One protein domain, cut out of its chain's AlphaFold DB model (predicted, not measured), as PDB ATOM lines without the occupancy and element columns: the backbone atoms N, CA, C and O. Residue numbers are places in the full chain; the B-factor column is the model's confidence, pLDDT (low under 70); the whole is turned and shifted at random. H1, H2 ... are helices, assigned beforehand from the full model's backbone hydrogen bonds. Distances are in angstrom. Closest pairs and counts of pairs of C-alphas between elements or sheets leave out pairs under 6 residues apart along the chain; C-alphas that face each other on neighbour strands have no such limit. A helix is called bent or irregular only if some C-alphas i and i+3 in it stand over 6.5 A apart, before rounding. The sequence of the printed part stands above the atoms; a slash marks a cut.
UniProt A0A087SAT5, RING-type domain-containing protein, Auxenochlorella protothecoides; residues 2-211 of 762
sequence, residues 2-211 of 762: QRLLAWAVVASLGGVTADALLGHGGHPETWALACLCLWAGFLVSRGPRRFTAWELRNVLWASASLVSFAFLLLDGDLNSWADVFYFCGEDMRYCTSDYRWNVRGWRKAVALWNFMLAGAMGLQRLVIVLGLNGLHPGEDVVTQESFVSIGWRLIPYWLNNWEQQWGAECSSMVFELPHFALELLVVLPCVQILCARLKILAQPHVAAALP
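Overview. This is residues 2 to 211 of the 762 residues of the protein "RING-type domain-containing protein" of Auxenochlorella protothecoides (UniProt A0A087SAT5). One long helix, H6, runs through the middle, with the helical hairpin of H3 and H4 packed on one side of it and the arm H10a on the other; H1 covers H3 from outside, and H7 lies beyond H10a. The bent helix H10 runs nearly straight on past this body, and residues 198 to 211 stick out as a tail that includes H11. The printed part has 210 residues, with eleven named helices, H1 to H11 in order along the chain, and no named strand: all helix. It is only just compact, close to loose, with a radius of gyration of the C-alphas of 19.7 A, and elongated, spanning 74 by 39 by 32 A.

Along the chain. H6, residues 103 to 132, is the longest helix, 41.7 A from C-alpha 103 at (0.792, 34.218, -49.429) to C-alpha 132 at (-32.378, 42.097, -25.504). H3, residues 28 to 46, measures 27.4 A, and H4, residues 53 to 74, 31.6 A. H1, residues 2 to 14, begins at (-24.493, 56.010, -20.877) and measures 18.3 A; H7, residues 144 to 158, measures 20.0 A. H10, residues 177 to 201, was assigned as one helix by its hydrogen bonds but is bent: C-alphas 185 and 188 are 6.6 A apart. Its arms are H10a, residues 177 to 185, and H10b, residues 188 to 201, 20.0 A long. The short helices are H2, residues 18 to 22, H5, 82 to 85, H8, 161 to 166, H9, 172 to 175, and H11, 204 to 208.

Arrangement. H6 touches H3 at a steep tilt of 37 degrees, only just past shallow, closest at the C-alphas of Leu 126 and Phe 42, 4.6 A. H6 touches H4 with residues 108 to 122 alone, Ala 118 to Ala 62 at 5.0 A between C-alphas. H3 and H4 are a hairpin, 19 degrees, with C-alphas 32 and 66 closest at 6.7 A. H1 touches H3, opposite ways at 18 degrees, C-alphas 6 and 41 being 5.0 A apart. H10a touches H6 at a steep tilt of 41 degrees, C-alphas 182 and 120 closest at 5.8 A. H7 touches H10a with residues 146 to 150 alone, C-alphas 146 and 184 closest at 5.8 A. H2 touches H3 only at the corner, H5 touches H9, and H8 and H11 touch no helix. Every O i to N i+4 pair is within hydrogen-bond range in H1, H2, H3, H4, H6, H8, H10a, H10b and H11, and 9 of 11 in H7; H5 and H9 are too short for such a pair.

Size, cuts and confidence. The C-alphas of Asp 91 and Pro 211 are the farthest apart, 74.7 A. The printed part has no cut; the links H5 to H6 and H6 to H7 are long. Mean pLDDT of the printed part is 72.5, and 78 residues are under 70, among them 2 to 26 and 141 to 174.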
ATOM      1  N   GLN A   2     -25.192  57.022 -20.043       45.47
ATOM      2  CA  GLN A   2     -24.493  56.010 -20.877       45.47
ATOM      3  C   GLN A   2     -25.328  55.457 -22.048       45.47
ATOM      4  O   GLN A   2     -24.840  55.349 -23.165       45.47
ATOM      5  N   ARG A   3     -26.622  55.189 -21.832       48.94
ATOM      6  CA  ARG A   3     -27.537  54.761 -22.907       48.94
ATOM      7  C   ARG A   3     -27.816  55.854 -23.946       48.94
ATOM      8  O   ARG A   3     -27.959  55.529 -25.113       48.94
ATOM      9  N   LEU A   4     -27.868  57.124 -23.539       46.91
ATOM     10  CA  LEU A   4     -28.017  58.259 -24.464       46.91
ATOM     11  C   LEU A   4     -26.742  58.467 -25.289       46.91
ATOM     12  O   LEU A   4     -26.830  58.777 -26.464       46.91
ATOM     13  N   LEU A   5     -25.575  58.217 -24.694       49.38
ATOM     14  CA  LEU A   5     -24.273  58.248 -25.361       49.38
ATOM     15  C   LEU A   5     -24.119  57.101 -26.373       49.38
ATOM     16  O   LEU A   5     -23.676  57.334 -27.488       49.38
ATOM     17  N   ALA A   6     -24.572  55.888 -26.037       52.81
ATOM     18  CA  ALA A   6     -24.628  54.776 -26.988       52.81
ATOM     19  C   ALA A   6     -25.580  55.072 -28.161       52.81
ATOM     20  O   ALA A   6     -25.225  54.836 -29.310       52.81
ATOM     21  N   TRP A   7     -26.757  55.649 -27.891       48.12
ATOM     22  CA  TRP A   7     -27.668  56.104 -28.945       48.12
ATOM     23  C   TRP A   7     -27.110  57.278 -29.750       48.12
ATOM     24  O   TRP A   7     -27.382  57.339 -30.936       48.12
ATOM     25  N   ALA A   8     -26.300  58.161 -29.162       46.94
ATOM     26  CA  ALA A   8     -25.603  59.219 -29.892       46.94
ATOM     27  C   ALA A   8     -24.523  58.647 -30.826       46.94
ATOM     28  O   ALA A   8     -24.439  59.065 -31.975       46.94
ATOM     29  N   VAL A   9     -23.767  57.632 -30.391       54.44
ATOM     30  CA  VAL A   9     -22.805  56.894 -31.237       54.44
ATOM     31  C   VAL A   9     -23.521  56.135 -32.364       54.44
ATOM     32  O   VAL A   9     -23.067  56.148 -33.503       54.44
ATOM     33  N   VAL A  10     -24.686  55.541 -32.091       51.69
ATOM     34  CA  VAL A  10     -25.534  54.905 -33.118       51.69
ATOM     35  C   VAL A  10     -26.207  55.938 -34.034       51.69
ATOM     36  O   VAL A  10     -26.341  55.708 -35.228       51.69
ATOM     37  N   ALA A  11     -26.582  57.110 -33.528       45.91
ATOM     38  CA  ALA A  11     -27.092  58.214 -34.342       45.91
ATOM     39  C   ALA A  11     -25.992  58.826 -35.224       45.91
ATOM     40  O   ALA A  11     -26.282  59.277 -36.327       45.91
ATOM     41  N   SER A  12     -24.729  58.756 -34.784       49.72
ATOM     42  CA  SER A  12     -23.553  59.106 -35.595       49.72
ATOM     43  C   SER A  12     -23.408  58.165 -36.800       49.72
ATOM     44  O   SER A  12     -23.046  58.616 -37.881       49.72
ATOM     45  N   LEU A  13     -23.769  56.880 -36.645       49.97
ATOM     46  CA  LEU A  13     -23.897  55.923 -37.756       49.97
ATOM     47  C   LEU A  13     -25.090  56.246 -38.671       49.97
ATOM     48  O   LEU A  13     -25.015  55.998 -39.867       49.97
ATOM     49  N   GLY A  14     -26.169  56.833 -38.142       46.22
ATOM     50  CA  GLY A  14     -27.332  57.275 -38.926       46.22
ATOM     51  C   GLY A  14     -27.042  58.422 -39.906       46.22
ATOM     52  O   GLY A  14     -27.821  58.634 -40.831       46.22
ATOM     53  N   GLY A  15     -25.920  59.132 -39.730       42.41
ATOM     54  CA  GLY A  15     -25.390  60.092 -40.705       42.41
ATOM     55  C   GLY A  15     -24.611  59.446 -41.857       42.41
ATOM     56  O   GLY A  15     -24.339  60.112 -42.853       42.41
ATOM     57  N   VAL A  16     -24.273  58.157 -41.751       48.47
ATOM     58  CA  VAL A  16     -23.614  57.388 -42.808       48.47
ATOM     59  C   VAL A  16     -24.704  56.684 -43.616       48.47
ATOM     60  O   VAL A  16     -25.286  55.689 -43.186       48.47
ATOM     61  N   THR A  17     -25.052  57.237 -44.775       50.94
ATOM     62  CA  THR A  17     -26.062  56.643 -45.661       50.94
ATOM     63  C   THR A  17     -25.597  55.278 -46.187       50.94
ATOM     64  O   THR A  17     -24.401  55.007 -46.276       50.94
ATOM     65  N   ALA A  18     -26.530  54.405 -46.588       47.28
ATOM     66  CA  ALA A  18     -26.183  53.145 -47.257       47.28
ATOM     67  C   ALA A  18     -25.338  53.376 -48.532       47.28
ATOM     68  O   ALA A  18     -24.473  52.565 -48.841       47.28
ATOM     69  N   ASP A  19     -25.516  54.520 -49.204       45.38
ATOM     70  CA  ASP A  19     -24.656  54.978 -50.306       45.38
ATOM     71  C   ASP A  19     -23.251  55.412 -49.844       45.38
ATOM     72  O   ASP A  19     -22.287  55.224 -50.582       45.38
ATOM     73  N   ALA A  20     -23.102  55.943 -48.626       47.38
ATOM     74  CA  ALA A  20     -21.804  56.262 -48.024       47.38
ATOM     75  C   ALA A  20     -21.071  55.025 -47.474       47.38
ATOM     76  O   ALA A  20     -19.871  55.095 -47.240       47.38
ATOM     77  N   LEU A  21     -21.764  53.895 -47.280       52.16
ATOM     78  CA  LEU A  21     -21.142  52.607 -46.954       52.16
ATOM     79  C   LEU A  21     -20.902  51.754 -48.208       52.16
ATOM     80  O   LEU A  21     -19.869  51.118 -48.301       52.16
ATOM     81  N   LEU A  22     -21.807  51.694 -49.184       50.81
ATOM     82  CA  LEU A  22     -21.715  50.711 -50.283       50.81
ATOM     83  C   LEU A  22     -21.953  51.298 -51.683       50.81
ATOM     84  O   LEU A  22     -21.896  50.568 -52.669       50.81
ATOM     85  N   GLY A  23     -22.222  52.601 -51.789       49.09
ATOM     86  CA  GLY A  23     -22.349  53.305 -53.064       49.09
ATOM     87  C   GLY A  23     -20.995  53.728 -53.644       49.09
ATOM     88  O   GLY A  23     -19.931  53.430 -53.106       49.09
ATOM     89  N   HIS A  24     -21.032  54.485 -54.744       42.22
ATOM     90  CA  HIS A  24     -19.846  54.961 -55.474       42.22
ATOM     91  C   HIS A  24     -18.860  55.833 -54.669       42.22
ATOM     92  O   HIS A  24     -17.780  56.124 -55.175       42.22
ATOM     93  N   GLY A  25     -19.218  56.243 -53.447       46.03
ATOM     94  CA  GLY A  25     -18.381  57.033 -52.537       46.03
ATOM     95  C   GLY A  25     -18.084  56.351 -51.197       46.03
ATOM     96  O   GLY A  25     -17.627  57.021 -50.273       46.03
ATOM     97  N   GLY A  26     -18.363  55.048 -51.060       57.47
ATOM     98  CA  GLY A  26     -18.063  54.297 -49.845       57.47
ATOM     99  C   GLY A  26     -16.572  54.041 -49.689       57.47
ATOM    100  O   GLY A  26     -16.087  52.966 -50.037       57.47
ATOM    101  N   HIS A  27     -15.837  55.028 -49.175       70.81
ATOM    102  CA  HIS A  27     -14.431  54.841 -48.837       70.81
ATOM    103  C   HIS A  27     -14.318  53.755 -47.763       70.81
ATOM    104  O   HIS A  27     -15.021  53.843 -46.755       70.81
ATOM    105  N   PRO A  28     -13.438  52.757 -47.910       78.44
ATOM    106  CA  PRO A  28     -13.333  51.662 -46.947       78.44
ATOM    107  C   PRO A  28     -12.914  52.120 -45.533       78.44
ATOM    108  O   PRO A  28     -13.170  51.429 -44.546       78.44
ATOM    109  N   GLU A  29     -12.400  53.345 -45.396       80.25
ATOM    110  CA  GLU A  29     -12.247  54.057 -44.120       80.25
ATOM    111  C   GLU A  29     -13.574  54.231 -43.357       80.25
ATOM    112  O   GLU A  29     -13.619  54.090 -42.133       80.25
ATOM    113  N   THR A  30     -14.681  54.474 -44.065       79.88
ATOM    114  CA  THR A  30     -16.022  54.579 -43.467       79.88
ATOM    115  C   THR A  30     -16.466  53.259 -42.844       79.88
ATOM    116  O   THR A  30     -17.150  53.269 -41.822       79.88
ATOM    117  N   TRP A  31     -16.034  52.114 -43.385       82.62
ATOM    118  CA  TRP A  31     -16.328  50.803 -42.803       82.62
ATOM    119  C   TRP A  31     -15.531  50.581 -41.529       82.62
ATOM    120  O   TRP A  31     -16.076  50.077 -40.547       82.62
ATOM    121  N   ALA A  32     -14.255  50.976 -41.528       84.69
ATOM    122  CA  ALA A  32     -13.423  50.929 -40.333       84.69
ATOM    123  C   ALA A  32     -14.034  51.790 -39.218       84.69
ATOM    124  O   ALA A  32     -14.181  51.318 -38.086       84.69
ATOM    125  N   LEU A  33     -14.478  53.007 -39.554       83.19
ATOM    126  CA  LEU A  33     -15.187  53.891 -38.632       83.19
ATOM    127  C   LEU A  33     -16.504  53.270 -38.153       83.19
ATOM    128  O   LEU A  33     -16.785  53.279 -36.957       83.19
ATOM    129  N   ALA A  34     -17.289  52.673 -39.051       82.69
ATOM    130  CA  ALA A  34     -18.538  52.025 -38.681       82.69
ATOM    131  C   ALA A  34     -18.302  50.859 -37.709       82.69
ATOM    132  O   ALA A  34     -18.956  50.775 -36.669       82.69
ATOM    133  N   CYS A  35     -17.316  50.004 -37.990       87.69
ATOM    134  CA  CYS A  35     -16.914  48.908 -37.112       87.69
ATOM    135  C   CYS A  35     -16.450  49.423 -35.739       87.69
ATOM    136  O   CYS A  35     -16.869  48.896 -34.705       87.69
ATOM    137  N   LEU A  36     -15.647  50.493 -35.707       87.31
ATOM    138  CA  LEU A  36     -15.249  51.174 -34.473       87.31
ATOM    139  C   LEU A  36     -16.458  51.673 -33.678       87.31
ATOM    140  O   LEU A  36     -16.547  51.411 -32.480       87.31
ATOM    141  N   CYS A  37     -17.406  52.346 -34.330       86.75
ATOM    142  CA  CYS A  37     -18.620  52.849 -33.693       86.75
ATOM    143  C   CYS A  37     -19.487  51.720 -33.123       86.75
ATOM    144  O   CYS A  37     -20.028  51.869 -32.027       86.75
ATOM    145  N   LEU A  38     -19.592  50.579 -33.812       89.19
ATOM    146  CA  LEU A  38     -20.333  49.412 -33.322       89.19
ATOM    147  C   LEU A  38     -19.716  48.853 -32.035       89.19
ATOM    148  O   LEU A  38     -20.416  48.668 -31.034       89.19
ATOM    149  N   TRP A  39     -18.399  48.639 -32.029       90.31
ATOM    150  CA  TRP A  39     -17.691  48.131 -30.853       90.31
ATOM    151  C   TRP A  39     -17.654  49.146 -29.709       90.31
ATOM    152  O   TRP A  39     -17.912  48.778 -28.564       90.31
ATOM    153  N   ALA A  40     -17.429  50.430 -29.996       88.12
ATOM    154  CA  ALA A  40     -17.513  51.497 -29.001       88.12
ATOM    155  C   ALA A  40     -18.924  51.584 -28.398       88.12
ATOM    156  O   ALA A  40     -19.077  51.634 -27.177       88.12
ATOM    157  N   GLY A  41     -19.964  51.514 -29.232       87.31
ATOM    158  CA  GLY A  41     -21.357  51.458 -28.793       87.31
ATOM    159  C   GLY A  41     -21.627  50.263 -27.878       87.31
ATOM    160  O   GLY A  41     -22.299  50.408 -26.852       87.31
ATOM    161  N   PHE A  42     -21.072  49.089 -28.190       88.50
ATOM    162  CA  PHE A  42     -21.194  47.900 -27.343       88.50
ATOM    163  C   PHE A  42     -20.508  48.112 -25.985       88.50
ATOM    164  O   PHE A  42     -21.121  47.883 -24.942       88.50
ATOM    165  N   LEU A  43     -19.273  48.615 -25.981       88.88
ATOM    166  CA  LEU A  43     -18.509  48.876 -24.757       88.88
ATOM    167  C   LEU A  43     -19.213  49.898 -23.850       88.88
ATOM    168  O   LEU A  43     -19.327  49.682 -22.642       88.88
ATOM    169  N   VAL A  44     -19.756  50.971 -24.431       87.75
ATOM    170  CA  VAL A  44     -20.507  52.003 -23.697       87.75
ATOM    171  C   VAL A  44     -21.838  51.461 -23.168       87.75
ATOM    172  O   VAL A  44     -22.207  51.737 -22.026       87.75
ATOM    173  N   SER A  45     -22.569  50.684 -23.973       85.19
ATOM    174  CA  SER A  45     -23.888  50.157 -23.594       85.19
ATOM    175  C   SER A  45     -23.826  49.044 -22.545       85.19
ATOM    176  O   SER A  45     -24.743  48.932 -21.728       85.19
ATOM    177  N   ARG A  46     -22.736  48.269 -22.516       85.19
ATOM    178  CA  ARG A  46     -22.453  47.253 -21.491       85.19
ATOM    179  C   ARG A  46     -22.328  47.857 -20.085       85.19
ATOM    180  O   ARG A  46     -22.752  47.236 -19.107       85.19
ATOM    181  N   GLY A  47     -21.748  49.052 -19.974       82.31
ATOM    182  CA  GLY A  47     -21.428  49.682 -18.693       82.31
ATOM    183  C   GLY A  47     -20.254  49.006 -17.955       82.31
ATOM    184  O   GLY A  47     -19.550  48.177 -18.532       82.31
ATOM    185  N   PRO A  48     -20.027  49.323 -16.666       79.69
ATOM    186  CA  PRO A  48     -18.794  48.991 -15.931       79.69
ATOM    187  C   PRO A  48     -18.692  47.526 -15.451       79.69
ATOM    188  O   PRO A  48     -17.999  47.222 -14.482       79.69
ATOM    189  N   ARG A  49     -19.398  46.586 -16.089       79.94
ATOM    190  CA  ARG A  49     -19.369  45.165 -15.707       79.94
ATOM    191  C   ARG A  49     -18.037  44.531 -16.110       79.94
ATOM    192  O   ARG A  49     -17.602  44.727 -17.245       79.94
ATOM    193  N   ARG A  50     -17.448  43.704 -15.234       81.62
ATOM    194  CA  ARG A  50     -16.225  42.933 -15.536       81.62
ATOM    195  C   ARG A  50     -16.397  42.142 -16.831       81.62
ATOM    196  O   ARG A  50     -17.455  41.547 -17.037       81.62
ATOM    197  N   PHE A  51     -15.383  42.156 -17.694       81.19
ATOM    198  CA  PHE A  51     -15.358  41.326 -18.897       81.19
ATOM    199  C   PHE A  51     -15.320  39.854 -18.510       81.19
ATOM    200  O   PHE A  51     -14.531  39.454 -17.657       81.19
ATOM    201  N   THR A  52     -16.147  39.042 -19.162       83.31
ATOM    202  CA  THR A  52     -15.880  37.604 -19.200       83.31
ATOM    203  C   THR A  52     -14.647  37.353 -20.070       83.31
ATOM    204  O   THR A  52     -14.347  38.137 -20.977       83.31
ATOM    205  N   ALA A  53     -13.934  36.248 -19.832       82.00
ATOM    206  CA  ALA A  53     -12.767  35.882 -20.639       82.00
ATOM    207  C   ALA A  53     -13.105  35.812 -22.142       82.00
ATOM    208  O   ALA A  53     -12.324  36.249 -22.984       82.00
ATOM    209  N   TRP A  54     -14.306  35.331 -22.477       80.69
ATOM    210  CA  TRP A  54     -14.790  35.252 -23.853       80.69
ATOM    211  C   TRP A  54     -15.039  36.625 -24.486       80.69
ATOM    212  O   TRP A  54     -14.700  36.861 -25.644       80.69
ATOM    213  N   GLU A  55     -15.622  37.564 -23.746       82.75
ATOM    214  CA  GLU A  55     -15.852  38.918 -24.252       82.75
ATOM    215  C   GLU A  55     -14.547  39.679 -24.452       82.75
ATOM    216  O   GLU A  55     -14.402  40.354 -25.467       82.75
ATOM    217  N   LEU A  56     -13.594  39.528 -23.529       87.00
ATOM    218  CA  LEU A  56     -12.273  40.129 -23.669       87.00
ATOM    219  C   LEU A  56     -11.565  39.606 -24.923       87.00
ATOM    220  O   LEU A  56     -11.068  40.403 -25.712       87.00
ATOM    221  N   ARG A  57     -11.587  38.285 -25.157       86.88
ATOM    222  CA  ARG A  57     -11.031  37.676 -26.377       86.88
ATOM    223  C   ARG A  57     -11.671  38.238 -27.645       86.88
ATOM    224  O   ARG A  57     -10.954  38.559 -28.582       86.88
ATOM    225  N   ASN A  58     -12.994  38.402 -27.663       87.44
ATOM    226  CA  ASN A  58     -13.704  38.947 -28.821       87.44
ATOM    227  C   ASN A  58     -13.364  40.420 -29.080       87.44
ATOM    228  O   ASN A  58     -13.184  40.799 -30.232       87.44
ATOM    229  N   VAL A  59     -13.248  41.240 -28.030       88.94
ATOM    230  CA  VAL A  59     -12.823  42.642 -28.167       88.94
ATOM    231  C   VAL A  59     -11.386  42.714 -28.680       88.94
ATOM    232  O   VAL A  59     -11.127  43.441 -29.631       88.94
ATOM    233  N   LEU A  60     -10.468  41.921 -28.117       91.00
ATOM    234  CA  LEU A  60      -9.076  41.865 -28.574       91.00
ATOM    235  C   LEU A  60      -8.970  41.400 -30.030       91.00
ATOM    236  O   LEU A  60      -8.247  42.009 -30.814       91.00
ATOM    237  N   TRP A  61      -9.718  40.361 -30.406       92.00
ATOM    238  CA  TRP A  61      -9.780  39.884 -31.786       92.00
ATOM    239  C   TRP A  61     -10.355  40.946 -32.727       92.00
ATOM    240  O   TRP A  61      -9.789  41.173 -33.793       92.00
ATOM    241  N   ALA A  62     -11.416  41.652 -32.332       90.50
ATOM    242  CA  ALA A  62     -11.979  42.734 -33.133       90.50
ATOM    243  C   ALA A  62     -11.001  43.905 -33.301       90.50
ATOM    244  O   ALA A  62     -10.847  44.417 -34.408       90.50
ATOM    245  N   SER A  63     -10.285  44.288 -32.240       91.75
ATOM    246  CA  SER A  63      -9.227  45.299 -32.311       91.75
ATOM    247  C   SER A  63      -8.093  44.865 -33.242       91.75
ATOM    248  O   SER A  63      -7.683  45.642 -34.099       91.75
ATOM    249  N   ALA A  64      -7.627  43.616 -33.135       93.00
ATOM    250  CA  ALA A  64      -6.604  43.072 -34.027       93.00
ATOM    251  C   ALA A  64      -7.079  43.020 -35.490       93.00
ATOM    252  O   ALA A  64      -6.325  43.364 -36.398       93.00
ATOM    253  N   SER A  65      -8.342  42.652 -35.716       93.06
ATOM    254  CA  SER A  65      -8.963  42.596 -37.046       93.06
ATOM    255  C   SER A  65      -9.057  43.980 -37.683       93.06
ATOM    256  O   SER A  65      -8.729  44.146 -38.855       93.06
ATOM    257  N   LEU A  66      -9.439  44.992 -36.901       90.94
ATOM    258  CA  LEU A  66      -9.492  46.378 -37.353       90.94
ATOM    259  C   LEU A  66      -8.098  46.928 -37.681       90.94
ATOM    260  O   LEU A  66      -7.934  47.585 -38.703       90.94
ATOM    261  N   VAL A  67      -7.091  46.638 -36.853       91.25
ATOM    262  CA  VAL A  67      -5.698  47.026 -37.128       91.25
ATOM    263  C   VAL A  67      -5.196  46.350 -38.405       91.25
ATOM    264  O   VAL A  67      -4.625  47.013 -39.266       91.25
ATOM    265  N   SER A  68      -5.464  45.051 -38.574       91.00
ATOM    266  CA  SER A  68      -5.115  44.322 -39.797       91.00
ATOM    267  C   SER A  68      -5.796  44.903 -41.038       91.00
ATOM    268  O   SER A  68      -5.193  44.909 -42.108       91.00
ATOM    269  N   PHE A  69      -7.035  45.378 -40.911       90.50
ATOM    270  CA  PHE A  69      -7.746  46.054 -41.991       90.50
ATOM    271  C   PHE A  69      -7.169  47.443 -42.275       90.50
ATOM    272  O   PHE A  69      -6.959  47.783 -43.432       90.50
ATOM    273  N   ALA A  70      -6.822  48.216 -41.244       87.69
ATOM    274  CA  ALA A  70      -6.180  49.518 -41.407       87.69
ATOM    275  C   ALA A  70      -4.846  49.413 -42.165       87.69
ATOM    276  O   ALA A  70      -4.575  50.246 -43.024       87.69
ATOM    277  N   PHE A  71      -4.053  48.362 -41.929       88.12
ATOM    278  CA  PHE A  71      -2.854  48.099 -42.732       88.12
ATOM    279  C   PHE A  71      -3.170  47.870 -44.218       88.12
ATOM    280  O   PHE A  71      -2.457  48.397 -45.063       88.12
ATOM    281  N   LEU A  72      -4.260  47.166 -44.551       86.38
ATOM    282  CA  LEU A  72      -4.691  47.022 -45.950       86.38
ATOM    283  C   LEU A  72      -5.098  48.359 -46.589       86.38
ATOM    284  O   LEU A  72      -4.887  48.538 -47.786       86.38
ATOM    285  N   LEU A  73      -5.686  49.278 -45.815       85.25
ATOM    286  CA  LEU A  73      -6.030  50.620 -46.299       85.25
ATOM    287  C   LEU A  73      -4.778  51.459 -46.555       85.25
ATOM    288  O   LEU A  73      -4.682  52.118 -47.585       85.25
ATOM    289  N   LEU A  74      -3.804  51.399 -45.641       84.38
ATOM    290  CA  LEU A  74      -2.533  52.119 -45.760       84.38
ATOM    291  C   LEU A  74      -1.690  51.637 -46.944       84.38
ATOM    292  O   LEU A  74      -0.991  52.444 -47.550       84.38
ATOM    293  N   ASP A  75      -1.789  50.354 -47.300       80.69
ATOM    294  CA  ASP A  75      -1.130  49.802 -48.487       80.69
ATOM    295  C   ASP A  75      -1.721  50.375 -49.804       80.69
ATOM    296  O   ASP A  75      -1.132  50.194 -50.867       80.69
ATOM    297  N   GLY A  76      -2.853  51.101 -49.760       75.25
ATOM    298  CA  GLY A  76      -3.518  51.693 -50.937       75.25
ATOM    299  C   GLY A  76      -4.254  50.667 -51.805       75.25
ATOM    300  O   GLY A  76      -4.628  50.930 -52.949       75.25
ATOM    301  N   ASP A  77      -4.449  49.471 -51.253       72.19
ATOM    302  CA  ASP A  77      -4.774  48.256 -51.991       72.19
ATOM    303  C   ASP A  77      -6.272  47.945 -52.076       72.19
ATOM    304  O   ASP A  77      -6.682  47.015 -52.784       72.19
ATOM    305  N   LEU A  78      -7.070  48.716 -51.340       81.38
ATOM    306  CA  LEU A  78      -8.516  48.614 -51.239       81.38
ATOM    307  C   LEU A  78      -9.097  50.035 -51.249       81.38
ATOM    308  O   LEU A  78      -9.074  50.722 -50.234       81.38
ATOM    309  N   ASN A  79      -9.615  50.462 -52.397       77.62
ATOM    310  CA  ASN A  79     -10.254  51.764 -52.599       77.62
ATOM    311  C   ASN A  79     -11.782  51.645 -52.641       77.62
ATOM    312  O   ASN A  79     -12.488  52.582 -52.278       77.62
ATOM    313  N   SER A  80     -12.297  50.493 -53.072       79.75
ATOM    314  CA  SER A  80     -13.728  50.187 -53.131       79.75
ATOM    315  C   SER A  80     -13.986  48.698 -52.897       79.75
ATOM    316  O   SER A  80     -13.078  47.871 -53.002       79.75
ATOM    317  N   TRP A  81     -15.240  48.309 -52.642       81.62
ATOM    318  CA  TRP A  81     -15.575  46.881 -52.536       81.62
ATOM    319  C   TRP A  81     -15.427  46.136 -53.872       81.62
ATOM    320  O   TRP A  81     -15.207  44.926 -53.883       81.62
ATOM    321  N   ALA A  82     -15.443  46.845 -55.007       79.75
ATOM    322  CA  ALA A  82     -15.153  46.252 -56.311       79.75
ATOM    323  C   ALA A  82     -13.713  45.699 -56.399       79.75
ATOM    324  O   ALA A  82     -13.464  44.753 -57.146       79.75
ATOM    325  N   ASP A  83     -12.772  46.180 -55.575       80.50
ATOM    326  CA  ASP A  83     -11.415  45.612 -55.466       80.50
ATOM    327  C   ASP A  83     -11.383  44.203 -54.851       80.50
ATOM    328  O   ASP A  83     -10.369  43.502 -54.936       80.50
ATOM    329  N   VAL A  84     -12.480  43.780 -54.215       81.19
ATOM    330  CA  VAL A  84     -12.677  42.402 -53.752       81.19
ATOM    331  C   VAL A  84     -13.106  41.503 -54.912       81.19
ATOM    332  O   VAL A  84     -12.689  40.350 -54.968       81.19
ATOM    333  N   PHE A  85     -13.872  42.033 -55.875       78.69
ATOM    334  CA  PHE A  85     -14.193  41.326 -57.119       78.69
ATOM    335  C   PHE A  85     -12.933  41.150 -57.984       78.69
ATOM    336  O   PHE A  85     -12.605  40.034 -58.390       78.69
ATOM    337  N   TYR A  86     -12.151  42.222 -58.152       77.56
ATOM    338  CA  TYR A  86     -10.841  42.218 -58.820       77.56
ATOM    339  C   TYR A  86      -9.697  41.843 -57.861       77.56
ATOM    340  O   TYR A  86      -8.704  42.562 -57.711       77.56
ATOM    341  N   PHE A  87      -9.850  40.702 -57.181       77.94
ATOM    342  CA  PHE A  87      -9.065  40.348 -55.996       77.94
ATOM    343  C   PHE A  87      -7.547  40.344 -56.210       77.94
ATOM    344  O   PHE A  87      -6.814  40.827 -55.340       77.94
ATOM    345  N   CYS A  88      -7.076  39.816 -57.347       74.00
ATOM    346  CA  CYS A  88      -5.652  39.610 -57.625       74.00
ATOM    347  C   CYS A  88      -4.842  40.911 -57.756       74.00
ATOM    348  O   CYS A  88      -3.617  40.872 -57.602       74.00
ATOM    349  N   GLY A  89      -5.527  42.053 -57.902       71.88
ATOM    350  CA  GLY A  89      -4.932  43.385 -57.952       71.88
ATOM    351  C   GLY A  89      -4.119  43.638 -59.222       71.88
ATOM    352  O   GLY A  89      -4.101  42.828 -60.146       71.88
ATOM    353  N   GLU A  90      -3.426  44.776 -59.257       65.50
ATOM    354  CA  GLU A  90      -2.506  45.094 -60.351       65.50
ATOM    355  C   GLU A  90      -1.337  44.087 -60.379       65.50
ATOM    356  O   GLU A  90      -0.864  43.621 -59.335       65.50
ATOM    357  N   ASP A  91      -0.923  43.696 -61.586       61.81
ATOM    358  CA  ASP A  91       0.170  42.757 -61.870       61.81
ATOM    359  C   ASP A  91       0.068  41.355 -61.229       61.81
ATOM    360  O   ASP A  91       1.075  40.648 -61.126       61.81
ATOM    361  N   MET A  92      -1.131  40.911 -60.824       67.44
ATOM    362  CA  MET A  92      -1.362  39.630 -60.128       67.44
ATOM    363  C   MET A  92      -0.655  39.523 -58.768       67.44
ATOM    364  O   MET A  92      -0.371  38.428 -58.287       67.44
ATOM    365  N   ARG A  93      -0.380  40.642 -58.095       75.19
ATOM    366  CA  ARG A  93       0.381  40.682 -56.830       75.19
ATOM    367  C   ARG A  93      -0.148  39.784 -55.702       75.19
ATOM    368  O   ARG A  93       0.631  39.395 -54.828       75.19
ATOM    369  N   TYR A  94      -1.436  39.435 -55.705       76.81
ATOM    370  CA  TYR A  94      -2.053  38.540 -54.709       76.81
ATOM    371  C   TYR A  94      -2.276  37.115 -55.201       76.81
ATOM    372  O   TYR A  94      -2.731  36.256 -54.441       76.81
ATOM    373  N   CYS A  95      -1.947  36.845 -56.456       73.12
ATOM    374  CA  CYS A  95      -2.202  35.573 -57.088       73.12
ATOM    375  C   CYS A  95      -0.936  35.016 -57.737       73.12
ATOM    376  O   CYS A  95       0.090  35.673 -57.879       73.12
ATOM    377  N   THR A  96      -0.978  33.734 -58.050       67.69
ATOM    378  CA  THR A  96       0.032  33.053 -58.857       67.69
ATOM    379  C   THR A  96      -0.333  33.182 -60.336       67.69
ATOM    380  O   THR A  96      -1.435  33.616 -60.677       67.69
ATOM    381  N   SER A  97       0.571  32.775 -61.230       62.56
ATOM    382  CA  SER A  97       0.301  32.714 -62.675       62.56
ATOM    383  C   SER A  97      -0.892  31.830 -63.038       62.56
ATOM    384  O   SER A  97      -1.470  32.011 -64.105       62.56
ATOM    385  N   ASP A  98      -1.255  30.912 -62.142       58.56
ATOM    386  CA  ASP A  98      -2.351  29.960 -62.306       58.56
ATOM    387  C   ASP A  98      -3.637  30.451 -61.627       58.56
ATOM    388  O   ASP A  98      -4.537  29.657 -61.362       58.56
ATOM    389  N   TYR A  99      -3.718  31.748 -61.299       63.09
ATOM    390  CA  TYR A  99      -4.865  32.354 -60.622       63.09
ATOM    391  C   TYR A  99      -5.203  31.655 -59.302       63.09
ATOM    392  O   TYR A  99      -6.361  31.432 -58.990       63.09
ATOM    393  N   ARG A 100      -4.203  31.296 -58.496       69.94
ATOM    394  CA  ARG A 100      -4.407  30.849 -57.103       69.94
ATOM    395  C   ARG A 100      -3.883  31.892 -56.135       69.94
ATOM    396  O   ARG A 100      -2.876  32.520 -56.455       69.94
ATOM    397  N   TRP A 101      -4.492  32.045 -54.959       74.56
ATOM    398  CA  TRP A 101      -3.981  32.959 -53.934       74.56
ATOM    399  C   TRP A 101      -2.544  32.608 -53.548       74.56
ATOM    400  O   TRP A 101      -2.237  31.479 -53.164       74.56
ATOM    401  N   ASN A 102      -1.657  33.595 -53.647       79.75
ATOM    402  CA  ASN A 102      -0.322  33.505 -53.068       79.75
ATOM    403  C   ASN A 102      -0.382  33.895 -51.576       79.75
ATOM    404  O   ASN A 102      -1.443  34.237 -51.052       79.75
ATOM    405  N   VAL A 103       0.751  33.880 -50.869       84.44
ATOM    406  CA  VAL A 103       0.792  34.218 -49.429       84.44
ATOM    407  C   VAL A 103       0.228  35.618 -49.140       84.44
ATOM    408  O   VAL A 103      -0.464  35.816 -48.141       84.44
ATOM    409  N   ARG A 104       0.469  36.596 -50.024       85.25
ATOM    410  CA  ARG A 104      -0.076  37.956 -49.884       85.25
ATOM    411  C   ARG A 104      -1.587  37.981 -50.117       85.25
ATOM    412  O   ARG A 104      -2.282  38.687 -49.393       85.25
ATOM    413  N   GLY A 105      -2.091  37.205 -51.076       83.31
ATOM    414  CA  GLY A 105      -3.527  37.041 -51.313       83.31
ATOM    415  C   GLY A 105      -4.247  36.403 -50.135       83.31
ATOM    416  O   GLY A 105      -5.233  36.959 -49.664       83.31
ATOM    417  N   TRP A 106      -3.693  35.330 -49.567       84.12
ATOM    418  CA  TRP A 106      -4.214  34.735 -48.334       84.12
ATOM    419  C   TRP A 106      -4.244  35.738 -47.181       84.12
ATOM    420  O   TRP A 106      -5.249  35.845 -46.484       84.12
ATOM    421  N   ARG A 107      -3.184  36.537 -47.012       86.19
ATOM    422  CA  ARG A 107      -3.148  37.597 -45.994       86.19
ATOM    423  C   ARG A 107      -4.254  38.639 -46.208       86.19
ATOM    424  O   ARG A 107      -4.928  38.998 -45.244       86.19
ATOM    425  N   LYS A 108      -4.469  39.090 -47.451       86.44
ATOM    426  CA  LYS A 108      -5.552  40.023 -47.816       86.44
ATOM    427  C   LYS A 108      -6.930  39.417 -47.525       86.44
ATOM    428  O   LYS A 108      -7.748  40.069 -46.882       86.44
ATOM    429  N   ALA A 109      -7.167  38.167 -47.927       83.38
ATOM    430  CA  ALA A 109      -8.428  37.463 -47.690       83.38
ATOM    431  C   ALA A 109      -8.723  37.306 -46.191       83.38
ATOM    432  O   ALA A 109      -9.809  37.650 -45.735       83.38
ATOM    433  N   VAL A 110      -7.737  36.865 -45.403       83.81
ATOM    434  CA  VAL A 110      -7.870  36.691 -43.947       83.81
ATOM    435  C   VAL A 110      -8.169  38.015 -43.246       83.81
ATOM    436  O   VAL A 110      -9.003  38.054 -42.342       83.81
ATOM    437  N   ALA A 111      -7.519  39.105 -43.653       88.81
ATOM    438  CA  ALA A 111      -7.778  40.426 -43.091       88.81
ATOM    439  C   ALA A 111      -9.199  40.924 -43.417       88.81
ATOM    440  O   ALA A 111      -9.891  41.393 -42.515       88.81
ATOM    441  N   LEU A 112      -9.674  40.745 -44.659       86.81
ATOM    442  CA  LEU A 112     -11.054  41.064 -45.053       86.81
ATOM    443  C   LEU A 112     -12.087  40.198 -44.311       86.81
ATOM    444  O   LEU A 112     -13.082  40.726 -43.812       86.81
ATOM    445  N   TRP A 113     -11.834  38.891 -44.177       86.38
ATOM    446  CA  TRP A 113     -12.694  37.978 -43.418       86.38
ATOM    447  C   TRP A 113     -12.820  38.389 -41.964       86.38
ATOM    448  O   TRP A 113     -13.927  38.609 -41.476       86.38
ATOM    449  N   ASN A 114     -11.688  38.524 -41.280       88.06
ATOM    450  CA  ASN A 114     -11.672  38.888 -39.873       88.06
ATOM    451  C   ASN A 114     -12.339  40.242 -39.636       88.06
ATOM    452  O   ASN A 114     -13.127  40.369 -38.705       88.06
ATOM    453  N   PHE A 115     -12.095  41.230 -40.501       90.44
ATOM    454  CA  PHE A 115     -12.738  42.535 -40.409       90.44
ATOM    455  C   PHE A 115     -14.267  42.446 -40.496       90.44
ATOM    456  O   PHE A 115     -14.965  42.932 -39.606       90.44
ATOM    457  N   MET A 116     -14.799  41.781 -41.526       87.94
ATOM    458  CA  MET A 116     -16.248  41.684 -41.721       87.94
ATOM    459  C   MET A 116     -16.929  40.865 -40.626       87.94
ATOM    460  O   MET A 116     -17.983  41.259 -40.122       87.94
ATOM    461  N   LEU A 117     -16.317  39.752 -40.211       87.06
ATOM    462  CA  LEU A 117     -16.826  38.938 -39.109       87.06
ATOM    463  C   LEU A 117     -16.779  39.722 -37.788       87.06
ATOM    464  O   LEU A 117     -17.741  39.681 -37.024       87.06
ATOM    465  N   ALA A 118     -15.712  40.484 -37.531       89.88
ATOM    466  CA  ALA A 118     -15.602  41.326 -36.344       89.88
ATOM    467  C   ALA A 118     -16.650  42.444 -36.335       89.88
ATOM    468  O   ALA A 118     -17.255  42.701 -35.292       89.88
ATOM    469  N   GLY A 119     -16.908  43.080 -37.480       89.94
ATOM    470  CA  GLY A 119     -17.960  44.085 -37.628       89.94
ATOM    471  C   GLY A 119     -19.351  43.510 -37.359       89.94
ATOM    472  O   GLY A 119     -20.095  44.051 -36.536       89.94
ATOM    473  N   ALA A 120     -19.681  42.372 -37.975       88.56
ATOM    474  CA  ALA A 120     -20.960  41.693 -37.774       88.56
ATOM    475  C   ALA A 120     -21.148  41.217 -36.321       88.56
ATOM    476  O   ALA A 120     -22.205  41.443 -35.734       88.56
ATOM    477  N   MET A 121     -20.109  40.652 -35.695       87.94
ATOM    478  CA  MET A 121     -20.121  40.289 -34.271       87.94
ATOM    479  C   MET A 121     -20.306  41.508 -33.358       87.94
ATOM    480  O   MET A 121     -21.027  41.437 -32.361       87.94
ATOM    481  N   GLY A 122     -19.671  42.637 -33.685       89.00
ATOM    482  CA  GLY A 122     -19.849  43.899 -32.966       89.00
ATOM    483  C   GLY A 122     -21.293  44.393 -33.042       89.00
ATOM    484  O   GLY A 122     -21.895  44.699 -32.009       89.00
ATOM    485  N   LEU A 123     -21.880  44.389 -34.246       89.81
ATOM    486  CA  LEU A 123     -23.285  44.737 -34.468       89.81
ATOM    487  C   LEU A 123     -24.218  43.811 -33.690       89.81
ATOM    488  O   LEU A 123     -25.097  44.286 -32.975       89.81
ATOM    489  N   GLN A 124     -24.003  42.501 -33.775       89.38
ATOM    490  CA  GLN A 124     -24.795  41.522 -33.048       89.38
ATOM    491  C   GLN A 124     -24.781  41.796 -31.541       89.38
ATOM    492  O   GLN A 124     -25.830  41.894 -30.904       89.38
ATOM    493  N   ARG A 125     -23.590  41.954 -30.958       87.88
ATOM    494  CA  ARG A 125     -23.426  42.211 -29.524       87.88
ATOM    495  C   ARG A 125     -24.098  43.511 -29.105       87.88
ATOM    496  O   ARG A 125     -24.763  43.547 -28.070       87.88
ATOM    497  N   LEU A 126     -23.966  44.560 -29.911       88.50
ATOM    498  CA  LEU A 126     -24.639  45.832 -29.683       88.50
ATOM    499  C   LEU A 126     -26.167  45.668 -29.690       88.50
ATOM    500  O   LEU A 126     -26.838  46.132 -28.768       88.50
ATOM    501  N   VAL A 127     -26.706  44.966 -30.688       88.62
ATOM    502  CA  VAL A 127     -28.143  44.684 -30.829       88.62
ATOM    503  C   VAL A 127     -28.662  43.856 -29.653       88.62
ATOM    504  O   VAL A 127     -29.712  44.174 -29.099       88.62
ATOM    505  N   ILE A 128     -27.915  42.849 -29.196       87.38
ATOM    506  CA  ILE A 128     -28.279  42.031 -28.032       87.38
ATOM    507  C   ILE A 128     -28.271  42.875 -26.747       87.38
ATOM    508  O   ILE A 128     -29.205  42.804 -25.945       87.38
ATOM    509  N   VAL A 129     -27.259  43.718 -26.530       87.19
ATOM    510  CA  VAL A 129     -27.191  44.550 -25.316       87.19
ATOM    511  C   VAL A 129     -28.284  45.623 -25.305       87.19
ATOM    512  O   VAL A 129     -28.953  45.797 -24.283       87.19
ATOM    513  N   LEU A 130     -28.500  46.326 -26.421       85.44
ATOM    514  CA  LEU A 130     -29.493  47.401 -26.511       85.44
ATOM    515  C   LEU A 130     -30.932  46.879 -26.616       85.44
ATOM    516  O   LEU A 130     -31.835  47.446 -25.999       85.44
ATOM    517  N   GLY A 131     -31.143  45.819 -27.395       82.19
ATOM    518  CA  GLY A 131     -32.458  45.264 -27.710       82.19
ATOM    519  C   GLY A 131     -32.927  44.187 -26.735       82.19
ATOM    520  O   GLY A 131     -34.083  44.219 -26.315       82.19
ATOM    521  N   LEU A 132     -32.043  43.263 -26.340       80.94
ATOM    522  CA  LEU A 132     -32.378  42.097 -25.504       80.94
ATOM    523  C   LEU A 132     -32.007  42.246 -24.020       80.94
ATOM    524  O   LEU A 132     -32.293  41.341 -23.238       80.94
ATOM    525  N   ASN A 133     -31.432  43.390 -23.619       83.12
ATOM    526  CA  ASN A 133     -30.816  43.625 -22.301       83.12
ATOM    527  C   ASN A 133     -29.657  42.657 -21.977       83.12
ATOM    528  O   ASN A 133     -29.361  42.418 -20.804       83.12
ATOM    529  N   GLY A 134     -28.970  42.145 -23.001       83.12
ATOM    530  CA  GLY A 134     -27.919  41.140 -22.846       83.12
ATOM    531  C   GLY A 134     -28.438  39.705 -22.963       83.12
ATOM    532  O   GLY A 134     -29.616  39.475 -23.238       83.12
ATOM    533  N   LEU A 135     -27.522  38.754 -22.778       81.06
ATOM    534  CA  LEU A 135     -27.792  37.316 -22.835       81.06
ATOM    535  C   LEU A 135     -28.209  36.781 -21.467       81.06
ATOM    536  O   LEU A 135     -27.670  37.207 -20.441       81.06
ATOM    537  N   HIS A 136     -29.129  35.821 -21.472       76.56
ATOM    538  CA  HIS A 136     -29.436  34.983 -20.313       76.56
ATOM    539  C   HIS A 136     -28.471  33.789 -20.222       76.56
ATOM    540  O   HIS A 136     -27.832  33.438 -21.214       76.56
ATOM    541  N   PRO A 137     -28.338  33.148 -19.046       67.25
ATOM    542  CA  PRO A 137     -27.538  31.932 -18.909       67.25
ATOM    543  C   PRO A 137     -27.997  30.844 -19.892       67.25
ATOM    544  O   PRO A 137     -29.185  30.538 -19.956       67.25
ATOM    545  N   GLY A 138     -27.056  30.271 -20.647       68.75
ATOM    546  CA  GLY A 138     -27.338  29.273 -21.688       68.75
ATOM    547  C   GLY A 138     -27.709  29.852 -23.060       68.75
ATOM    548  O   GLY A 138     -27.919  29.082 -23.990       68.75
ATOM    549  N   GLU A 139     -27.781  31.179 -23.212       76.75
ATOM    550  CA  GLU A 139     -27.867  31.818 -24.528       76.75
ATOM    551  C   GLU A 139     -26.465  32.117 -25.067       76.75
ATOM    552  O   GLU A 139     -25.688  32.849 -24.445       76.75
ATOM    553  N   ASP A 140     -26.167  31.608 -26.260       73.69
ATOM    554  CA  ASP A 140     -24.886  31.830 -26.920       73.69
ATOM    555  C   ASP A 140     -24.952  32.956 -27.952       73.69
ATOM    556  O   ASP A 140     -25.930  33.120 -28.683       73.69
ATOM    557  N   VAL A 141     -23.863  33.728 -28.036       68.94
ATOM    558  CA  VAL A 141     -23.685  34.754 -29.076       68.94
ATOM    559  C   VAL A 141     -23.613  34.083 -30.446       68.94
ATOM    560  O   VAL A 141     -24.295  34.486 -31.372       68.94
ATOM    561  N   VAL A 142     -22.817  33.030 -30.589       66.62
ATOM    562  CA  VAL A 142     -22.792  32.235 -31.818       66.62
ATOM    563  C   VAL A 142     -23.427  30.907 -31.473       66.62
ATOM    564  O   VAL A 142     -22.830  30.113 -30.751       66.62
ATOM    565  N   THR A 143     -24.649  30.687 -31.942       63.41
ATOM    566  CA  THR A 143     -25.326  29.414 -31.720       63.41
ATOM    567  C   THR A 143     -24.593  28.308 -32.475       63.41
ATOM    568  O   THR A 143     -23.999  28.533 -33.537       63.41
ATOM    569  N   GLN A 144     -24.650  27.088 -31.942       56.47
ATOM    570  CA  GLN A 144     -24.102  25.908 -32.610       56.47
ATOM    571  C   GLN A 144     -24.679  25.754 -34.026       56.47
ATOM    572  O   GLN A 144     -23.968  25.381 -34.951       56.47
ATOM    573  N   GLU A 145     -25.945  26.117 -34.218       57.44
ATOM    574  CA  GLU A 145     -26.643  26.083 -35.503       57.44
ATOM    575  C   GLU A 145     -26.123  27.146 -36.481       57.44
ATOM    576  O   GLU A 145     -25.909  26.832 -37.650       57.44
ATOM    577  N   SER A 146     -25.829  28.369 -36.021       59.44
ATOM    578  CA  SER A 146     -25.149  29.382 -36.839       59.44
ATOM    579  C   SER A 146     -23.735  28.951 -37.210       59.44
ATOM    580  O   SER A 146     -23.327  29.140 -38.352       59.44
ATOM    581  N   PHE A 147     -22.995  28.324 -36.291       56.00
ATOM    582  CA  PHE A 147     -21.660  27.798 -36.579       56.00
ATOM    583  C   PHE A 147     -21.703  26.644 -37.585       56.00
ATOM    584  O   PHE A 147     -20.943  26.640 -38.551       56.00
ATOM    585  N   VAL A 148     -22.639  25.705 -37.418       54.22
ATOM    586  CA  VAL A 148     -22.895  24.635 -38.387       54.22
ATOM    587  C   VAL A 148     -23.332  25.237 -39.717       54.22
ATOM    588  O   VAL A 148     -22.831  24.799 -40.736       54.22
ATOM    589  N   SER A 149     -24.165  26.281 -39.748       55.31
ATOM    590  CA  SER A 149     -24.562  26.949 -40.994       55.31
ATOM    591  C   SER A 149     -23.408  27.694 -41.674       55.31
ATOM    592  O   SER A 149     -23.361  27.721 -42.902       55.31
ATOM    593  N   ILE A 150     -22.492  28.299 -40.910       55.34
ATOM    594  CA  ILE A 150     -21.250  28.897 -41.425       55.34
ATOM    595  C   ILE A 150     -20.379  27.787 -42.012       55.34
ATOM    596  O   ILE A 150     -19.993  27.868 -43.174       55.34
ATOM    597  N   GLY A 151     -20.158  26.710 -41.255       52.78
ATOM    598  CA  GLY A 151     -19.462  25.512 -41.713       52.78
ATOM    599  C   GLY A 151     -20.105  24.920 -42.966       52.78
ATOM    600  O   GLY A 151     -19.405  24.623 -43.913       52.78
ATOM    601  N   TRP A 152     -21.430  24.847 -43.050       55.03
ATOM    602  CA  TRP A 152     -22.185  24.337 -44.197       55.03
ATOM    603  C   TRP A 152     -22.176  25.246 -45.420       55.03
ATOM    604  O   TRP A 152     -22.538  24.776 -46.488       55.03
ATOM    605  N   ARG A 153     -21.809  26.525 -45.305       56.84
ATOM    606  CA  ARG A 153     -21.548  27.374 -46.479       56.84
ATOM    607  C   ARG A 153     -20.072  27.368 -46.833       56.84
ATOM    608  O   ARG A 153     -19.744  27.324 -48.005       56.84
ATOM    609  N   LEU A 154     -19.185  27.314 -45.843       50.88
ATOM    610  CA  LEU A 154     -17.757  27.153 -46.083       50.88
ATOM    611  C   LEU A 154     -17.436  25.802 -46.719       50.88
ATOM    612  O   LEU A 154     -16.685  25.779 -47.676       50.88
ATOM    613  N   ILE A 155     -18.017  24.700 -46.244       43.00
ATOM    614  CA  ILE A 155     -17.684  23.327 -46.643       43.00
ATOM    615  C   ILE A 155     -18.015  23.064 -48.114       43.00
ATOM    616  O   ILE A 155     -17.113  22.626 -48.811       43.00
ATOM    617  N   PRO A 156     -19.215  23.352 -48.651       44.19
ATOM    618  CA  PRO A 156     -19.491  23.166 -50.065       44.19
ATOM    619  C   PRO A 156     -18.706  24.116 -50.944       44.19
ATOM    620  O   PRO A 156     -18.598  23.783 -52.100       44.19
ATOM    621  N   TYR A 157     -18.181  25.243 -50.439       49.31
ATOM    622  CA  TYR A 157     -17.318  26.180 -51.175       49.31
ATOM    623  C   TYR A 157     -15.833  25.782 -51.138       49.31
ATOM    624  O   TYR A 157     -15.156  25.896 -52.152       49.31
ATOM    625  N   TRP A 158     -15.356  25.246 -50.010       42.81
ATOM    626  CA  TRP A 158     -14.027  24.646 -49.829       42.81
ATOM    627  C   TRP A 158     -13.900  23.300 -50.548       42.81
ATOM    628  O   TRP A 158     -12.851  22.974 -51.094       42.81
ATOM    629  N   LEU A 159     -14.977  22.510 -50.525       37.81
ATOM    630  CA  LEU A 159     -15.127  21.267 -51.275       37.81
ATOM    631  C   LEU A 159     -15.651  21.523 -52.685       37.81
ATOM    632  O   LEU A 159     -15.572  20.613 -53.514       37.81
ATOM    633  N   ASN A 160     -16.171  22.725 -52.982       41.69
ATOM    634  CA  ASN A 160     -16.502  23.031 -54.357       41.69
ATOM    635  C   ASN A 160     -15.206  23.138 -55.119       41.69
ATOM    636  O   ASN A 160     -14.302  23.919 -54.824       41.69
ATOM    637  N   ASN A 161     -15.257  22.478 -56.248       44.44
ATOM    638  CA  ASN A 161     -14.412  22.692 -57.386       44.44
ATOM    639  C   ASN A 161     -14.473  24.152 -57.911       44.44
ATOM    640  O   ASN A 161     -13.957  24.411 -58.980       44.44
ATOM    641  N   TRP A 162     -15.085  25.131 -57.230       43.12
ATOM    642  CA  TRP A 162     -15.296  26.491 -57.744       43.12
ATOM    643  C   TRP A 162     -14.014  27.343 -57.689       43.12
ATOM    644  O   TRP A 162     -13.646  27.986 -58.668       43.12
ATOM    645  N   GLU A 163     -13.250  27.288 -56.597       43.56
ATOM    646  CA  GLU A 163     -11.907  27.895 -56.563       43.56
ATOM    647  C   GLU A 163     -10.904  27.083 -57.402       43.56
ATOM    648  O   GLU A 163     -10.031  27.646 -58.064       43.56
ATOM    649  N   GLN A 164     -11.062  25.751 -57.437       44.62
ATOM    650  CA  GLN A 164     -10.168  24.850 -58.175       44.62
ATOM    651  C   GLN A 164     -10.396  24.840 -59.700       44.62
ATOM    652  O   GLN A 164      -9.430  24.677 -60.443       44.62
ATOM    653  N   GLN A 165     -11.628  25.034 -60.187       46.56
ATOM    654  CA  GLN A 165     -11.969  25.076 -61.618       46.56
ATOM    655  C   GLN A 165     -11.939  26.499 -62.197       46.56
ATOM    656  O   GLN A 165     -11.830  26.630 -63.417       46.56
ATOM    657  N   TRP A 166     -12.042  27.557 -61.376       47.72
ATOM    658  CA  TRP A 166     -12.301  28.909 -61.890       47.72
ATOM    659  C   TRP A 166     -11.355  30.019 -61.407       47.72
ATOM    660  O   TRP A 166     -11.487  31.139 -61.899       47.72
ATOM    661  N   GLY A 167     -10.402  29.719 -60.516       50.75
ATOM    662  CA  GLY A 167      -9.373  30.658 -60.059       50.75
ATOM    663  C   GLY A 167      -9.825  31.650 -58.974       50.75
ATOM    664  O   GLY A 167     -11.002  31.782 -58.660       50.75
ATOM    665  N   ALA A 168      -8.841  32.334 -58.397       52.38
ATOM    666  CA  ALA A 168      -8.898  33.286 -57.290       52.38
ATOM    667  C   ALA A 168      -9.415  34.686 -57.661       52.38
ATOM    668  O   ALA A 168      -9.739  35.473 -56.768       52.38
ATOM    669  N   GLU A 169      -9.432  35.028 -58.953       52.06
ATOM    670  CA  GLU A 169     -10.126  36.226 -59.433       52.06
ATOM    671  C   GLU A 169     -11.628  35.932 -59.449       52.06
ATOM    672  O   GLU A 169     -12.054  34.917 -60.000       52.06
ATOM    673  N   CYS A 170     -12.421  36.802 -58.821       53.06
ATOM    674  CA  CYS A 170     -13.826  36.569 -58.473       53.06
ATOM    675  C   CYS A 170     -14.049  35.513 -57.372       53.06
ATOM    676  O   CYS A 170     -14.809  34.560 -57.571       53.06
ATOM    677  N   SER A 171     -13.458  35.683 -56.181       54.00
ATOM    678  CA  SER A 171     -13.908  34.903 -55.019       54.00
ATOM    679  C   SER A 171     -15.305  35.379 -54.593       54.00
ATOM    680  O   SER A 171     -15.431  36.347 -53.835       54.00
ATOM    681  N   SER A 172     -16.357  34.710 -55.077       60.53
ATOM    682  CA  SER A 172     -17.752  35.026 -54.724       60.53
ATOM    683  C   SER A 172     -17.959  35.040 -53.210       60.53
ATOM    684  O   SER A 172     -18.646  35.906 -52.686       60.53
ATOM    685  N   MET A 173     -17.251  34.173 -52.480       63.56
ATOM    686  CA  MET A 173     -17.344  34.099 -51.024       63.56
ATOM    687  C   MET A 173     -16.851  35.364 -50.306       63.56
ATOM    688  O   MET A 173     -17.508  35.818 -49.373       63.56
ATOM    689  N   VAL A 174     -15.698  35.930 -50.686       68.25
ATOM    690  CA  VAL A 174     -15.198  37.166 -50.045       68.25
ATOM    691  C   VAL A 174     -16.025  38.366 -50.508       68.25
ATOM    692  O   VAL A 174     -16.259  39.284 -49.730       68.25
ATOM    693  N   PHE A 175     -16.522  38.334 -51.745       74.44
ATOM    694  CA  PHE A 175     -17.361  39.387 -52.307       74.44
ATOM    695  C   PHE A 175     -18.744  39.475 -51.636       74.44
ATOM    696  O   PHE A 175     -19.158  40.561 -51.234       74.44
ATOM    697  N   GLU A 176     -19.422  38.343 -51.439       76.44
ATOM    698  CA  GLU A 176     -20.743  38.240 -50.792       76.44
ATOM    699  C   GLU A 176     -20.666  38.169 -49.260       76.44
ATOM    700  O   GLU A 176     -21.679  38.129 -48.555       76.44
ATOM    701  N   LEU A 177     -19.453  38.193 -48.711       78.25
ATOM    702  CA  LEU A 177     -19.190  38.102 -47.284       78.25
ATOM    703  C   LEU A 177     -20.018  39.061 -46.407       78.25
ATOM    704  O   LEU A 177     -20.463  38.609 -45.351       78.25
ATOM    705  N   PRO A 178     -20.268  40.338 -46.771       82.19
ATOM    706  CA  PRO A 178     -21.084  41.230 -45.951       82.19
ATOM    707  C   PRO A 178     -22.517  40.726 -45.803       82.19
ATOM    708  O   PRO A 178     -23.063  40.731 -44.698       82.19
ATOM    709  N   HIS A 179     -23.093  40.234 -46.901       81.12
ATOM    710  CA  HIS A 179     -24.429  39.658 -46.920       81.12
ATOM    711  C   HIS A 179     -24.496  38.404 -46.028       81.12
ATOM    712  O   HIS A 179     -25.399  38.274 -45.196       81.12
ATOM    713  N   PHE A 180     -23.493  37.525 -46.115       79.25
ATOM    714  CA  PHE A 180     -23.426  36.314 -45.293       79.25
ATOM    715  C   PHE A 180     -23.167  36.580 -43.812       79.25
ATOM    716  O   PHE A 180     -23.804  35.963 -42.957       79.25
ATOM    717  N   ALA A 181     -22.251  37.491 -43.492       82.56
ATOM    718  CA  ALA A 181     -21.902  37.817 -42.117       82.56
ATOM    719  C   ALA A 181     -23.102  38.418 -41.370       82.56
ATOM    720  O   ALA A 181     -23.385  38.014 -40.242       82.56
ATOM    721  N   LEU A 182     -23.853  39.326 -42.008       85.81
ATOM    722  CA  LEU A 182     -25.072  39.895 -41.427       85.81
ATOM    723  C   LEU A 182     -26.126  38.825 -41.157       85.81
ATOM    724  O   LEU A 182     -26.746  38.806 -40.094       85.81
ATOM    725  N   GLU A 183     -26.324  37.911 -42.095       82.88
ATOM    726  CA  GLU A 183     -27.326  36.876 -41.923       82.88
ATOM    727  C   GLU A 183     -26.961  35.873 -40.816       82.88
ATOM    728  O   GLU A 183     -27.773  35.606 -39.929       82.88
ATOM    729  N   LEU A 184     -25.742  35.332 -40.859       80.62
ATOM    730  CA  LEU A 184     -25.307  34.216 -40.012       80.62
ATOM    731  C   LEU A 184     -24.949  34.642 -38.591       80.62
ATOM    732  O   LEU A 184     -25.154  33.867 -37.655       80.62
ATOM    733  N   LEU A 185     -24.413  35.854 -38.431       84.00
ATOM    734  CA  LEU A 185     -23.967  36.360 -37.135       84.00
ATOM    735  C   LEU A 185     -24.959  37.334 -36.512       84.00
ATOM    736  O   LEU A 185     -24.967  37.458 -35.300       84.00
ATOM    737  N   VAL A 186     -25.814  38.014 -37.280       87.38
ATOM    738  CA  VAL A 186     -26.750  38.995 -36.704       87.38
ATOM    739  C   VAL A 186     -28.179  38.478 -36.743       87.38
ATOM    740  O   VAL A 186     -28.771  38.250 -35.688       87.38
ATOM    741  N   VAL A 187     -28.735  38.273 -37.939       88.06
ATOM    742  CA  VAL A 187     -30.160  37.952 -38.121       88.06
ATOM    743  C   VAL A 187     -30.519  36.620 -37.468       88.06
ATOM    744  O   VAL A 187     -31.391  36.591 -36.599       88.06
ATOM    745  N   LEU A 188     -29.841  35.533 -37.849       85.12
ATOM    746  CA  LEU A 188     -30.168  34.186 -37.379       85.12
ATOM    747  C   LEU A 188     -30.024  34.029 -35.860       85.12
ATOM    748  O   LEU A 188     -31.008  33.638 -35.229       85.12
ATOM    749  N   PRO A 189     -28.901  34.416 -35.227       85.12
ATOM    750  CA  PRO A 189     -28.785  34.326 -33.777       85.12
ATOM    751  C   PRO A 189     -29.818  35.177 -33.035       85.12
ATOM    752  O   PRO A 189     -30.377  34.736 -32.035       85.12
ATOM    753  N   CYS A 190     -30.123  36.390 -33.517       87.06
ATOM    754  CA  CYS A 190     -31.140  37.228 -32.870       87.06
ATOM    755  C   CYS A 190     -32.528  36.582 -32.946       87.06
ATOM    756  O   CYS A 190     -33.279  36.622 -31.971       87.06
ATOM    757  N   VAL A 191     -32.859  35.964 -34.083       87.69
ATOM    758  CA  VAL A 191     -34.103  35.206 -34.275       87.69
ATOM    759  C   VAL A 191     -34.146  33.993 -33.357       87.69
ATOM    760  O   VAL A 191     -35.147  33.798 -32.676       87.69
ATOM    761  N   GLN A 192     -33.063  33.224 -33.273       85.31
ATOM    762  CA  GLN A 192     -32.965  32.049 -32.409       85.31
ATOM    763  C   GLN A 192     -33.137  32.405 -30.936       85.31
ATOM    764  O   GLN A 192     -33.939  31.773 -30.249       85.31
ATOM    765  N   ILE A 193     -32.473  33.465 -30.464       85.00
ATOM    766  CA  ILE A 193     -32.632  33.947 -29.089       85.00
ATOM    767  C   ILE A 193     -34.081  34.397 -28.852       85.00
ATOM    768  O   ILE A 193     -34.705  33.979 -27.878       85.00
ATOM    769  N   LEU A 194     -34.671  35.185 -29.758       85.75
ATOM    770  CA  LEU A 194     -36.077  35.598 -29.648       85.75
ATOM    771  C   LEU A 194     -37.030  34.395 -29.608       85.75
ATOM    772  O   LEU A 194     -37.920  34.338 -28.756       85.75
ATOM    773  N   CYS A 195     -36.828  33.413 -30.485       84.88
ATOM    774  CA  CYS A 195     -37.593  32.175 -30.521       84.88
ATOM    775  C   CYS A 195     -37.434  31.370 -29.233       84.88
ATOM    776  O   CYS A 195     -38.432  30.878 -28.714       84.88
ATOM    777  N   ALA A 196     -36.220  31.241 -28.695       82.88
ATOM    778  CA  ALA A 196     -35.962  30.544 -27.440       82.88
ATOM    779  C   ALA A 196     -36.710  31.203 -26.274       82.88
ATOM    780  O   ALA A 196     -37.449  30.528 -25.557       82.88
ATOM    781  N   ARG A 197     -36.625  32.532 -26.143       85.25
ATOM    782  CA  ARG A 197     -37.337  33.282 -25.095       85.25
ATOM    783  C   ARG A 197     -38.857  33.158 -25.217       85.25
ATOM    784  O   ARG A 197     -39.545  32.959 -24.218       85.25
ATOM    785  N   LEU A 198     -39.391  33.217 -26.440       81.94
ATOM    786  CA  LEU A 198     -40.818  33.001 -26.706       81.94
ATOM    787  C   LEU A 198     -41.260  31.562 -26.398       81.94
ATOM    788  O   LEU A 198     -42.338  31.366 -25.843       81.94
ATOM    789  N   LYS A 199     -40.430  30.558 -26.716       80.31
ATOM    790  CA  LYS A 199     -40.689  29.146 -26.388       80.31
ATOM    791  C   LYS A 199     -40.760  28.937 -24.875       80.31
ATOM    792  O   LYS A 199     -41.692  28.285 -24.424       80.31
ATOM    793  N   ILE A 200     -39.831  29.515 -24.108       78.50
ATOM    794  CA  ILE A 200     -39.819  29.435 -22.634       78.50
ATOM    795  C   ILE A 200     -41.121  29.997 -22.051       78.50
ATOM    796  O   ILE A 200     -41.752  29.358 -21.215       78.50
ATOM    797  N   LEU A 201     -41.580  31.152 -22.543       72.25
ATOM    798  CA  LEU A 201     -42.843  31.753 -22.097       72.25
ATOM    799  C   LEU A 201     -44.074  30.883 -22.384       72.25
ATOM    800  O   LEU A 201     -45.070  30.990 -21.671       72.25
ATOM    801  N   ALA A 202     -44.007  30.041 -23.417       68.38
ATOM    802  CA  ALA A 202     -45.074  29.127 -23.805       68.38
ATOM    803  C   ALA A 202     -45.025  27.775 -23.068       68.38
ATOM    804  O   ALA A 202     -45.900  26.936 -23.289       68.38
ATOM    805  N   GLN A 203     -44.019  27.519 -22.221       71.50
ATOM    806  CA  GLN A 203     -43.919  26.251 -21.502       71.50
ATOM    807  C   GLN A 203     -44.959  26.152 -20.369       71.50
ATOM    808  O   GLN A 203     -45.162  27.111 -19.621       71.50
ATOM    809  N   PRO A 204     -45.581  24.972 -20.180       51.94
ATOM    810  CA  PRO A 204     -46.710  24.804 -19.268       51.94
ATOM    811  C   PRO A 204     -46.356  25.032 -17.797       51.94
ATOM    812  O   PRO A 204     -47.201  25.506 -17.058       51.94
ATOM    813  N   HIS A 205     -45.122  24.775 -17.357       57.88
ATOM    814  CA  HIS A 205     -44.709  25.033 -15.970       57.88
ATOM    815  C   HIS A 205     -44.525  26.531 -15.671       57.88
ATOM    816  O   HIS A 205     -44.800  26.978 -14.562       57.88
ATOM    817  N   VAL A 206     -44.109  27.325 -16.666       58.47
ATOM    818  CA  VAL A 206     -44.048  28.792 -16.561       58.47
ATOM    819  C   VAL A 206     -45.459  29.384 -16.608       58.47
ATOM    820  O   VAL A 206     -45.745  30.348 -15.902       58.47
ATOM    821  N   ALA A 207     -46.354  28.781 -17.397       54.75
ATOM    822  CA  ALA A 207     -47.772  29.129 -17.423       54.75
ATOM    823  C   ALA A 207     -48.509  28.713 -16.134       54.75
ATOM    824  O   ALA A 207     -49.348  29.464 -15.662       54.75
ATOM    825  N   ALA A 208     -48.161  27.580 -15.518       51.56
ATOM    826  CA  ALA A 208     -48.754  27.093 -14.266       51.56
ATOM    827  C   ALA A 208     -48.341  27.910 -13.029       51.56
ATOM    828  O   ALA A 208     -48.989  27.830 -11.991       51.56
ATOM    829  N   ALA A 209     -47.282  28.724 -13.131       56.31
ATOM    830  CA  ALA A 209     -46.950  29.728 -12.119       56.31
ATOM    831  C   ALA A 209     -47.935  30.920 -12.117       56.31
ATOM    832  O   ALA A 209     -47.893  31.767 -11.219       56.31
ATOM    833  N   LEU A 210     -48.818  31.006 -13.118       58.41
ATOM    834  CA  LEU A 210     -49.984  31.878 -13.090       58.41
ATOM    835  C   LEU A 210     -51.056  31.193 -12.225       58.41
ATOM    836  O   LEU A 210     -51.324  30.013 -12.435       58.41
ATOM    837  N   PRO A 211     -51.663  31.890 -11.247       56.44
ATOM    838  CA  PRO A 211     -52.706  31.290 -10.425       56.44
ATOM    839  C   PRO A 211     -53.860  30.791 -11.315       56.44
ATOM    840  O   PRO A 211     -54.199  31.504 -12.267       56.44
TER     841      PRO A 211